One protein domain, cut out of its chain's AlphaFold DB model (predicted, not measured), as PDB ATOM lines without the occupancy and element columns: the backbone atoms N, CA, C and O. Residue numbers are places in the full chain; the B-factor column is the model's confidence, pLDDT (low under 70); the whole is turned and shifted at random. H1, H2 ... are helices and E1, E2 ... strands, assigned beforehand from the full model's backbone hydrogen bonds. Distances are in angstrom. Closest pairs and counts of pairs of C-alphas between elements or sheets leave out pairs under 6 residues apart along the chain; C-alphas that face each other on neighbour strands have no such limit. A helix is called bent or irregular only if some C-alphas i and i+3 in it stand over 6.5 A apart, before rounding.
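What this domain is: This is residues 5 to 78 of the 79 residues of an uncharacterized protein of Streptomyces sp. gb1(2016) (UniProt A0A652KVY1). One long helix, H1, makes most of the length of an extended model, with a two-stranded hairpin, E1 and E2, beside its first part at residues 40 to 51. A loop of residues 5 to 19 makes the end of the model nearer the hairpin, while the far part of H1 sticks out with residues 59 to 67 standing free, and the one-turn helix H2 makes a small hook at the other end. The printed part has 74 residues with two named strands and two named helices, in the order E1, E2, H1, H2; the sheet has the order E1 - E2 and is antiparallel, and the class is mixed, helices and strands. The whole is extended, with a radius of gyration of the C-alphas of 19.0 A, and its outline is a rod spanning 62 by 19 by 13 A along the three main axes.

How they stand to each other: Residues 5 to 19 come first, a stretch of 15 residues with no named element, and their C-alphas lie 14 to 30 A from the mean of all C-alphas. Strand E1, residues 20 to 25, and strand E2, residues 31 to 37, follow and form a hairpin with a tight link of 5 residues. These neighbour strands are antiparallel, with 155 degrees between their N-to-C directions. The C-alphas of Thr 21 and Ser 35, which face each other, are 4.1 A apart. Across the pair, N 22 and O 34 are within hydrogen-bond range at 2.9 A, and so are N 32 and O 24 at 2.8 A. A tight link of 2 residues leads from E2 to helix H1, residues 40 to 70. The closest C-alphas of E1 and H1 are those of Cys 20 and Gln 40, 6.3 A apart, and 5 pairs of C-alphas are within 8 A. The closest C-alphas of E2 and H1 are those of Phe 37 and Ala 43, 5.7 A apart, the 1 pair within 8 A. H1 has a kink of 25 degrees near residue 58; it is neither bent nor irregular, but only just: C-alphas 55 and 58 are 6.1 A apart. Another tight link of 2 residues leads to helix H2, residues 73 to 76. H1 and H2 are close but not clearly touching, and their closest C-alphas, those of Leu 68 and Tyr 76, are 7.8 A apart. H2 is apart from both E1 and E2. In H1, 24 of 27 O i to N i+4 pairs are within hydrogen-bond range; H2 is too short for such a pair, and its 1 pair of O i and N i+3 is not within range.

Where its parts are: E1 runs from C-alpha 20 at (-21.636, 7.498, -11.147) to C-alpha 25, 16.7 A away. E2 runs from Gln 31 to Phe 37, and its first and last C-alphas are 17.9 A apart. H1 runs from C-alpha 40 at (-27.123, 9.778, -8.909) to C-alpha 70 at (-40.043, -31.655, 2.467), a length of 44.9 A. H2, from Phe 73 to Tyr 76, ends with C-alpha 76 at (-31.959, -34.641, -2.686) and measures 5.4 A.

The domain as a whole: The two C-alphas farthest apart are those of Arg 11 and Glu 74, at 62.8 A. The first and last printed C-alphas, those of Phe 5 and Lys 78, are 45.1 A apart. Residues 69 to 75, of which 73 to 75 belong to H2, also stand free. The printed part has no cut, and the three links between named elements are tight. The mean pLDDT of the printed part is 70.9; residues 6 to 16 and 56 to 78, 34 in number, are under 70.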
ATOM      1  N   PHE A   5     -21.290   5.388  -3.057       70.50
ATOM      2  CA  PHE A   5     -20.980   6.042  -4.318       70.50
ATOM      3  C   PHE A   5     -19.475   6.248  -4.361       70.50
ATOM      4  O   PHE A   5     -18.913   6.820  -3.423       70.50
ATOM      5  N   GLU A   6     -18.817   5.785  -5.419       67.25
ATOM      6  CA  GLU A   6     -17.419   6.157  -5.594       67.25
ATOM      7  C   GLU A   6     -17.346   7.677  -5.805       67.25
ATOM      8  O   GLU A   6     -18.066   8.209  -6.658       67.25
ATOM      9  N   PRO A   7     -16.551   8.410  -5.002       63.41
ATOM     10  CA  PRO A   7     -16.539   9.855  -5.084       63.41
ATOM     11  C   PRO A   7     -15.904  10.285  -6.404       63.41
ATOM     12  O   PRO A   7     -14.703  10.121  -6.629       63.41
ATOM     13  N   CYS A   8     -16.712  10.912  -7.257       66.56
ATOM     14  CA  CYS A   8     -16.214  11.799  -8.301       66.56
ATOM     15  C   CYS A   8     -15.196  12.755  -7.668       66.56
ATOM     16  O   CYS A   8     -15.518  13.424  -6.685       66.56
ATOM     17  N   ARG A   9     -13.980  12.870  -8.219       68.44
ATOM     18  CA  ARG A   9     -12.927  13.786  -7.715       68.44
ATOM     19  C   ARG A   9     -13.197  15.259  -8.046       68.44
ATOM     20  O   ARG A   9     -12.300  16.052  -8.316       68.44
ATOM     21  N   CYS A  10     -14.464  15.611  -8.089       69.94
ATOM     22  CA  CYS A  10     -14.989  16.790  -8.730       69.94
ATOM     23  C   CYS A  10     -15.242  17.818  -7.638       69.94
ATOM     24  O   CYS A  10     -15.847  17.508  -6.615       69.94
ATOM     25  N   ARG A  11     -14.774  19.055  -7.841       66.62
ATOM     26  CA  ARG A  11     -14.854  20.118  -6.823       66.62
ATOM     27  C   ARG A  11     -16.294  20.398  -6.363       66.62
ATOM     28  O   ARG A  11     -16.493  20.901  -5.262       66.62
ATOM     29  N   ARG A  12     -17.288  20.062  -7.197       64.56
ATOM     30  CA  ARG A  12     -18.710  19.996  -6.842       64.56
ATOM     31  C   ARG A  12     -19.220  18.559  -7.020       64.56
ATOM     32  O   ARG A  12     -19.268  18.092  -8.157       64.56
ATOM     33  N   PRO A  13     -19.591  17.864  -5.932       63.47
ATOM     34  CA  PRO A  13     -20.152  16.518  -6.013       63.47
ATOM     35  C   PRO A  13     -21.603  16.500  -6.528       63.47
ATOM     36  O   PRO A  13     -22.031  15.495  -7.085       63.47
ATOM     37  N   SER A  14     -22.356  17.600  -6.399       61.44
ATOM     38  CA  SER A  14     -23.709  17.727  -6.956       61.44
ATOM     39  C   SER A  14     -23.679  18.129  -8.437       61.44
ATOM     40  O   SER A  14     -23.051  19.121  -8.806       61.44
ATOM     41  N   GLY A  15     -24.370  17.362  -9.290       65.31
ATOM     42  CA  GLY A  15     -24.554  17.681 -10.715       65.31
ATOM     43  C   GLY A  15     -23.320  17.467 -11.597       65.31
ATOM     44  O   GLY A  15     -23.165  18.142 -12.613       65.31
ATOM     45  N   CYS A  16     -22.407  16.577 -11.207       68.75
ATOM     46  CA  CYS A  16     -21.222  16.316 -12.009       68.75
ATOM     47  C   CYS A  16     -21.563  15.483 -13.263       68.75
ATOM     48  O   CYS A  16     -22.271  14.491 -13.122       68.75
ATOM     49  N   PRO A  17     -21.039  15.813 -14.462       70.06
ATOM     50  CA  PRO A  17     -21.311  15.061 -15.696       70.06
ATOM     51  C   PRO A  17     -20.624  13.685 -15.763       70.06
ATOM     52  O   PRO A  17     -20.665  13.026 -16.799       70.06
ATOM     53  N   HIS A  18     -19.940  13.258 -14.700       75.00
ATOM     54  CA  HIS A  18     -19.266  11.967 -14.679       75.00
ATOM     55  C   HIS A  18     -20.235  10.837 -14.361       75.00
ATOM     56  O   HIS A  18     -21.148  10.972 -13.545       75.00
ATOM     57  N   LEU A  19     -19.957   9.689 -14.971       78.06
ATOM     58  CA  LEU A  19     -20.692   8.469 -14.704       78.06
ATOM     59  C   LEU A  19     -20.497   8.071 -13.240       78.06
ATOM     60  O   LEU A  19     -19.374   7.891 -12.768       78.06
ATOM     61  N   CYS A  20     -21.606   7.943 -12.524       76.81
ATOM     62  CA  CYS A  20     -21.636   7.498 -11.147       76.81
ATOM     63  C   CYS A  20     -21.414   5.985 -11.086       76.81
ATOM     64  O   CYS A  20     -21.938   5.215 -11.902       76.81
ATOM     65  N   THR A  21     -20.679   5.567 -10.061       82.81
ATOM     66  CA  THR A  21     -20.473   4.163  -9.714       82.81
ATOM     67  C   THR A  21     -21.079   3.905  -8.347       82.81
ATOM     68  O   THR A  21     -20.797   4.629  -7.390       82.81
ATOM     69  N   ILE A  22     -21.912   2.872  -8.255       83.94
ATOM     70  CA  ILE A  22     -22.549   2.432  -7.016       83.94
ATOM     71  C   ILE A  22     -22.039   1.061  -6.599       83.94
ATOM     72  O   ILE A  22     -21.932   0.141  -7.411       83.94
ATOM     73  N   ARG A  23     -21.801   0.900  -5.298       85.50
ATOM     74  CA  ARG A  23     -21.575  -0.399  -4.662       85.50
ATOM     75  C   ARG A  23     -22.792  -0.796  -3.848       85.50
ATOM     76  O   ARG A  23     -23.268  -0.021  -3.018       85.50
ATOM     77  N   PHE A  24     -23.264  -2.018  -4.058       83.94
ATOM     78  CA  PHE A  24     -24.447  -2.566  -3.403       83.94
ATOM     79  C   PHE A  24     -24.261  -4.044  -3.053       83.94
ATOM     80  O   PHE A  24     -23.329  -4.702  -3.513       83.94
ATOM     81  N   ARG A  25     -25.153  -4.587  -2.217       80.62
ATOM     82  CA  ARG A  25     -25.264  -6.041  -2.032       80.62
ATOM     83  C   ARG A  25     -26.243  -6.595  -3.054       80.62
ATOM     84  O   ARG A  25     -27.398  -6.176  -3.074       80.62
ATOM     85  N   ASN A  26     -25.789  -7.529  -3.879       75.94
ATOM     86  CA  ASN A  26     -26.640  -8.190  -4.859       75.94
ATOM     87  C   ASN A  26     -27.680  -9.108  -4.186       75.94
ATOM     88  O   ASN A  26     -27.673  -9.311  -2.968       75.94
ATOM     89  N   THR A  27     -28.575  -9.686  -4.987       72.44
ATOM     90  CA  THR A  27     -29.627 -10.607  -4.519       72.44
ATOM     91  C   THR A  27     -29.074 -11.804  -3.739       72.44
ATOM     92  O   THR A  27     -29.718 -12.274  -2.808       72.44
ATOM     93  N   ARG A  28     -27.841 -12.225  -4.046       72.56
ATOM     94  CA  ARG A  28     -27.103 -13.318  -3.388       72.56
ATOM     95  C   ARG A  28     -26.313 -12.872  -2.149       72.56
ATOM     96  O   ARG A  28     -25.535 -13.651  -1.609       72.56
ATOM     97  N   GLY A  29     -26.450 -11.616  -1.722       74.00
ATOM     98  CA  GLY A  29     -25.775 -11.061  -0.545       74.00
ATOM     99  C   GLY A  29     -24.293 -10.712  -0.732       74.00
ATOM    100  O   GLY A  29     -23.673 -10.237   0.218       74.00
ATOM    101  N   LYS A  30     -23.725 -10.889  -1.932       81.69
ATOM    102  CA  LYS A  30     -22.338 -10.505  -2.244       81.69
ATOM    103  C   LYS A  30     -22.251  -9.023  -2.596       81.69
ATOM    104  O   LYS A  30     -23.198  -8.450  -3.136       81.69
ATOM    105  N   GLN A  31     -21.107  -8.407  -2.310       84.69
ATOM    106  CA  GLN A  31     -20.828  -7.048  -2.765       84.69
ATOM    107  C   GLN A  31     -20.656  -7.044  -4.288       84.69
ATOM    108  O   GLN A  31     -19.945  -7.881  -4.838       84.69
ATOM    109  N   ALA A  32     -21.348  -6.127  -4.953       83.94
ATOM    110  CA  ALA A  32     -21.286  -5.899  -6.385       83.94
ATOM    111  C   ALA A  32     -21.131  -4.400  -6.649       83.94
ATOM    112  O   ALA A  32     -21.593  -3.566  -5.865       83.94
ATOM    113  N   GLU A  33     -20.483  -4.073  -7.758       86.25
ATOM    114  CA  GLU A  33     -20.304  -2.709  -8.232       86.25
ATOM    115  C   GLU A  33     -20.968  -2.566  -9.600       86.25
ATOM    116  O   GLU A  33     -20.896  -3.475 -10.430       86.25
ATOM    117  N   LYS A  34     -21.644  -1.439  -9.822       84.25
ATOM    118  CA  LYS A  34     -22.176  -1.074 -11.132       84.25
ATOM    119  C   LYS A  34     -21.844   0.383 -11.422       84.25
ATOM    120  O   LYS A  34     -22.187   1.272 -10.642       84.25
ATOM    121  N   SER A  35     -21.159   0.598 -12.535       83.31
ATOM    122  CA  SER A  35     -20.805   1.907 -13.077       83.31
ATOM    123  C   SER A  35     -21.662   2.231 -14.302       83.31
ATOM    124  O   SER A  35     -22.398   1.377 -14.804       83.31
ATOM    125  N   GLY A  36     -21.580   3.476 -14.773       83.38
ATOM    126  CA  GLY A  36     -22.251   3.907 -16.002       83.38
ATOM    127  C   GLY A  36     -23.557   4.669 -15.793       83.38
ATOM    128  O   GLY A  36     -24.307   4.853 -16.747       83.38
ATOM    129  N   PHE A  37     -23.843   5.129 -14.573       81.88
ATOM    130  CA  PHE A  37     -25.048   5.916 -14.317       81.88
ATOM    131  C   PHE A  37     -24.807   7.395 -14.630       81.88
ATOM    132  O   PHE A  37     -23.889   7.980 -14.058       81.88
ATOM    133  N   PRO A  38     -25.614   8.034 -15.492       78.00
ATOM    134  CA  PRO A  38     -25.423   9.441 -15.849       78.00
ATOM    135  C   PRO A  38     -25.725  10.388 -14.682       78.00
ATOM    136  O   PRO A  38     -25.179  11.484 -14.613       78.00
ATOM    137  N   THR A  39     -26.592   9.968 -13.759       77.94
ATOM    138  CA  THR A  39     -26.990  10.742 -12.585       77.94
ATOM    139  C   THR A  39     -27.058   9.847 -11.356       77.94
ATOM    140  O   THR A  39     -27.215   8.627 -11.442       77.94
ATOM    141  N   GLN A  40     -26.959  10.472 -10.184       76.31
ATOM    142  CA  GLN A  40     -27.123   9.778  -8.909       76.31
ATOM    143  C   GLN A  40     -28.549   9.231  -8.746       76.31
ATOM    144  O   GLN A  40     -28.724   8.151  -8.193       76.31
ATOM    145  N   ASP A  41     -29.540   9.940  -9.292       82.75
ATOM    146  CA  ASP A  41     -30.952   9.553  -9.275       82.75
ATOM    147  C   ASP A  41     -31.198   8.256 -10.061       82.75
ATOM    148  O   ASP A  41     -31.717   7.292  -9.507       82.75
ATOM    149  N   ALA A  42     -30.655   8.150 -11.281       83.25
ATOM    150  CA  ALA A  42     -30.720   6.921 -12.080       83.25
ATOM    151  C   ALA A  42     -30.066   5.723 -11.366       83.25
ATOM    152  O   ALA A  42     -30.496   4.575 -11.496       83.25
ATOM    153  N   ALA A  43     -29.013   5.977 -10.582       83.12
ATOM    154  CA  ALA A  43     -28.395   4.943  -9.763       83.12
ATOM    155  C   ALA A  43     -29.293   4.524  -8.580       83.12
ATOM    156  O   ALA A  43     -29.330   3.342  -8.234       83.12
ATOM    157  N   ILE A  44     -30.031   5.462  -7.971       83.56
ATOM    158  CA  ILE A  44     -31.007   5.197  -6.900       83.56
ATOM    159  C   ILE A  44     -32.214   4.417  -7.435       83.56
ATOM    160  O   ILE A  44     -32.641   3.456  -6.790       83.56
ATOM    161  N   GLU A  45     -32.733   4.770  -8.612       87.50
ATOM    162  CA  GLU A  45     -33.816   4.030  -9.271       87.50
ATOM    163  C   GLU A  45     -33.415   2.571  -9.499       87.50
ATOM    164  O   GLU A  45     -34.076   1.661  -8.994       87.50
ATOM    165  N   HIS A  46     -32.250   2.338 -10.109       86.25
ATOM    166  CA  HIS A  46     -31.742   0.986 -10.339       86.25
ATOM    167  C   HIS A  46     -31.534   0.189  -9.037       86.25
ATOM    168  O   HIS A  46     -31.727  -1.028  -8.978       86.25
ATOM    169  N   LEU A  47     -31.128   0.851  -7.951       83.81
ATOM    170  CA  LEU A  47     -31.028   0.215  -6.634       83.81
ATOM    171  C   LEU A  47     -32.395  -0.150  -6.058       83.81
ATOM    172  O   LEU A  47     -32.529  -1.195  -5.417       83.81
ATOM    173  N   THR A  48     -33.398   0.690  -6.292       85.81
ATOM    174  CA  THR A  48     -34.780   0.442  -5.882       85.81
ATOM    175  C   THR A  48     -35.343  -0.766  -6.622       85.81
ATOM    176  O   THR A  48     -35.924  -1.643  -5.984       85.81
ATOM    177  N   GLU A  49     -35.076  -0.888  -7.924       85.94
ATOM    178  CA  GLU A  49     -35.427  -2.067  -8.722       85.94
ATOM    179  C   GLU A  49     -34.765  -3.340  -8.181       85.94
ATOM    180  O   GLU A  49     -35.435  -4.344  -7.939       85.94
ATOM    181  N   LEU A  50     -33.456  -3.298  -7.904       82.69
ATOM    182  CA  LEU A  50     -32.731  -4.428  -7.315       82.69
ATOM    183  C   LEU A  50     -33.283  -4.822  -5.943       82.69
ATOM    184  O   LEU A  50     -33.343  -6.008  -5.612       82.69
ATOM    185  N   TYR A  51     -33.680  -3.844  -5.130       79.56
ATOM    186  CA  TYR A  51     -34.272  -4.103  -3.827       79.56
ATOM    187  C   TYR A  51     -35.686  -4.672  -3.947       79.56
ATOM    188  O   TYR A  51     -36.016  -5.611  -3.228       79.56
ATOM    189  N   ALA A  52     -36.503  -4.173  -4.875       82.12
ATOM    190  CA  ALA A  52     -37.819  -4.726  -5.175       82.12
ATOM    191  C   ALA A  52     -37.710  -6.173  -5.683       82.12
ATOM    192  O   ALA A  52     -38.407  -7.056  -5.178       82.12
ATOM    193  N   ALA A  53     -36.758  -6.451  -6.578       77.19
ATOM    194  CA  ALA A  53     -36.422  -7.802  -7.024       77.19
ATOM    195  C   ALA A  53     -35.936  -8.687  -5.863       77.19
ATOM    196  O   ALA A  53     -36.260  -9.871  -5.789       77.19
ATOM    197  N   ARG A  54     -35.185  -8.128  -4.909       72.31
ATOM    198  CA  ARG A  54     -34.786  -8.824  -3.678       72.31
ATOM    199  C   ARG A  54     -35.895  -8.889  -2.628       72.31
ATOM    200  O   ARG A  54     -35.719  -9.584  -1.646       72.31
ATOM    201  N   LYS A  55     -37.004  -8.171  -2.754       71.50
ATOM    202  CA  LYS A  55     -38.152  -8.297  -1.844       71.50
ATOM    203  C   LYS A  55     -39.132  -9.353  -2.351       71.50
ATOM    204  O   LYS A  55     -39.752 -10.040  -1.552       71.50
ATOM    205  N   THR A  56     -39.215  -9.520  -3.666       64.38
ATOM    206  CA  THR A  56     -40.002 -10.571  -4.325       64.38
ATOM    207  C   THR A  56     -39.300 -11.937  -4.288       64.38
ATOM    208  O   THR A  56     -39.932 -12.934  -3.961       64.38
ATOM    209  N   ASN A  57     -37.979 -11.994  -4.504       58.34
ATOM    210  CA  ASN A  57     -37.195 -13.242  -4.440       58.34
ATOM    211  C   ASN A  57     -37.129 -14.002  -3.091       58.34
ATOM    212  O   ASN A  57     -37.055 -15.222  -3.140       58.34
ATOM    213  N   PRO A  58     -37.116 -13.401  -1.886       54.41
ATOM    214  CA  PRO A  58     -37.009 -14.136  -0.623       54.41
ATOM    215  C   PRO A  58     -38.240 -14.989  -0.358       54.41
ATOM    216  O   PRO A  58     -38.118 -15.992   0.331       54.41
ATOM    217  N   ARG A  59     -39.387 -14.642  -0.952       50.31
ATOM    218  CA  ARG A  59     -40.541 -15.534  -0.995       50.31
ATOM    219  C   ARG A  59     -40.222 -16.784  -1.814       50.31
ATOM    220  O   ARG A  59     -40.386 -17.878  -1.311       50.31
ATOM    221  N   SER A  60     -39.607 -16.615  -2.984       52.03
ATOM    222  CA  SER A  60     -39.170 -17.731  -3.828       52.03
ATOM    223  C   SER A  60     -38.057 -18.580  -3.198       52.03
ATOM    224  O   SER A  60     -38.031 -19.779  -3.435       52.03
ATOM    225  N   VAL A  61     -37.149 -18.000  -2.400       53.28
ATOM    226  CA  VAL A  61     -36.116 -18.760  -1.665       53.28
ATOM    227  C   VAL A  61     -36.715 -19.486  -0.460       53.28
ATOM    228  O   VAL A  61     -36.312 -20.609  -0.191       53.28
ATOM    229  N   ALA A  62     -37.680 -18.884   0.242       50.44
ATOM    230  CA  ALA A  62     -38.414 -19.550   1.317       50.44
ATOM    231  C   ALA A  62     -39.289 -20.693   0.774       50.44
ATOM    232  O   ALA A  62     -39.193 -21.800   1.278       50.44
ATOM    233  N   GLU A  63     -40.025 -20.472  -0.319       51.59
ATOM    234  CA  GLU A  63     -40.795 -21.505  -1.032       51.59
ATOM    235  C   GLU A  63     -39.860 -22.620  -1.569       51.59
ATOM    236  O   GLU A  63     -40.178 -23.806  -1.493       51.59
ATOM    237  N   GLN A  64     -38.654 -22.278  -2.046       53.12
ATOM    238  CA  GLN A  64     -37.625 -23.271  -2.396       53.12
ATOM    239  C   GLN A  64     -37.070 -24.019  -1.175       53.12
ATOM    240  O   GLN A  64     -36.769 -25.199  -1.276       53.12
ATOM    241  N   GLN A  65     -36.916 -23.368  -0.022       56.69
ATOM    242  CA  GLN A  65     -36.443 -24.011   1.206       56.69
ATOM    243  C   GLN A  65     -37.504 -24.909   1.848       56.69
ATOM    244  O   GLN A  65     -37.139 -25.938   2.406       56.69
ATOM    245  N   GLU A  66     -38.785 -24.553   1.752       57.66
ATOM    246  CA  GLU A  66     -39.904 -25.396   2.187       57.66
ATOM    247  C   GLU A  66     -39.973 -26.665   1.332       57.66
ATOM    248  O   GLU A  66     -39.873 -27.765   1.868       57.66
ATOM    249  N   THR A  67     -39.977 -26.520   0.004       57.34
ATOM    250  CA  THR A  67     -39.959 -27.670  -0.921       57.34
ATOM    251  C   THR A  67     -38.703 -28.541  -0.780       57.34
ATOM    252  O   THR A  67     -38.789 -29.763  -0.872       57.34
ATOM    253  N   LEU A  68     -37.530 -27.945  -0.519       55.59
ATOM    254  CA  LEU A  68     -36.295 -28.687  -0.223       55.59
ATOM    255  C   LEU A  68     -36.319 -29.364   1.156       55.59
ATOM    256  O   LEU A  68     -35.711 -30.416   1.315       55.59
ATOM    257  N   GLY A  69     -36.991 -28.769   2.144       58.06
ATOM    258  CA  GLY A  69     -37.150 -29.327   3.487       58.06
ATOM    259  C   GLY A  69     -38.142 -30.489   3.553       58.06
ATOM    260  O   GLY A  69     -38.022 -31.336   4.435       58.06
ATOM    261  N   GLU A  70     -39.091 -30.548   2.617       59.97
ATOM    262  CA  GLU A  70     -40.043 -31.655   2.467       59.97
ATOM    263  C   GLU A  70     -39.460 -32.870   1.724       59.97
ATOM    264  O   GLU A  70     -40.004 -33.968   1.841       59.97
ATOM    265  N   MET A  71     -38.349 -32.718   0.991       59.19
ATOM    266  CA  MET A  71     -37.685 -33.846   0.330       59.19
ATOM    267  C   MET A  71     -36.882 -34.684   1.327       59.19
ATOM    268  O   MET A  71     -36.121 -34.171   2.151       59.19
ATOM    269  N   THR A  72     -37.007 -36.008   1.226       62.50
ATOM    270  CA  THR A  72     -36.164 -36.923   2.002       62.50
ATOM    271  C   THR A  72     -34.708 -36.862   1.519       62.50
ATOM    272  O   THR A  72     -34.426 -36.576   0.354       62.50
ATOM    273  N   PHE A  73     -33.749 -37.138   2.412       60.66
ATOM    274  CA  PHE A  73     -32.307 -37.040   2.117       60.66
ATOM    275  C   PHE A  73     -31.880 -37.873   0.888       60.66
ATOM    276  O   PHE A  73     -30.935 -37.521   0.184       60.66
ATOM    277  N   GLU A  74     -32.602 -38.962   0.609       59.47
ATOM    278  CA  GLU A  74     -32.372 -39.855  -0.530       59.47
ATOM    279  C   GLU A  74     -32.776 -39.240  -1.882       59.47
ATOM    280  O   GLU A  74     -32.150 -39.542  -2.900       59.47
ATOM    281  N   GLU A  75     -33.785 -38.366  -1.907       59.59
ATOM    282  CA  GLU A  75     -34.257 -37.688  -3.121       59.59
ATOM    283  C   GLU A  75     -33.368 -36.494  -3.479       59.59
ATOM    284  O   GLU A  75     -33.023 -36.312  -4.646       59.59
ATOM    285  N   TYR A  76     -32.901 -35.744  -2.476       55.19
ATOM    286  CA  TYR A  76     -31.959 -34.641  -2.686       55.19
ATOM    287  C   TYR A  76     -30.611 -35.118  -3.250       55.19
ATOM    288  O   TYR A  76     -30.014 -34.447  -4.083       55.19
ATOM    289  N   ALA A  77     -30.128 -36.291  -2.828       59.44
ATOM    290  CA  ALA A  77     -28.844 -36.829  -3.280       59.44
ATOM    291  C   ALA A  77     -28.861 -37.384  -4.723       59.44
ATOM    292  O   ALA A  77     -27.797 -37.687  -5.266       59.44
ATOM    293  N   LYS A  78     -30.046 -37.555  -5.329       58.12
ATOM    294  CA  LYS A  78     -30.225 -38.076  -6.697       58.12
ATOM    295  C   LYS A  78     -30.514 -37.001  -7.754       58.12
ATOM    296  O   LYS A  78     -30.506 -37.349  -8.937       58.12
TER     297      LYS A  78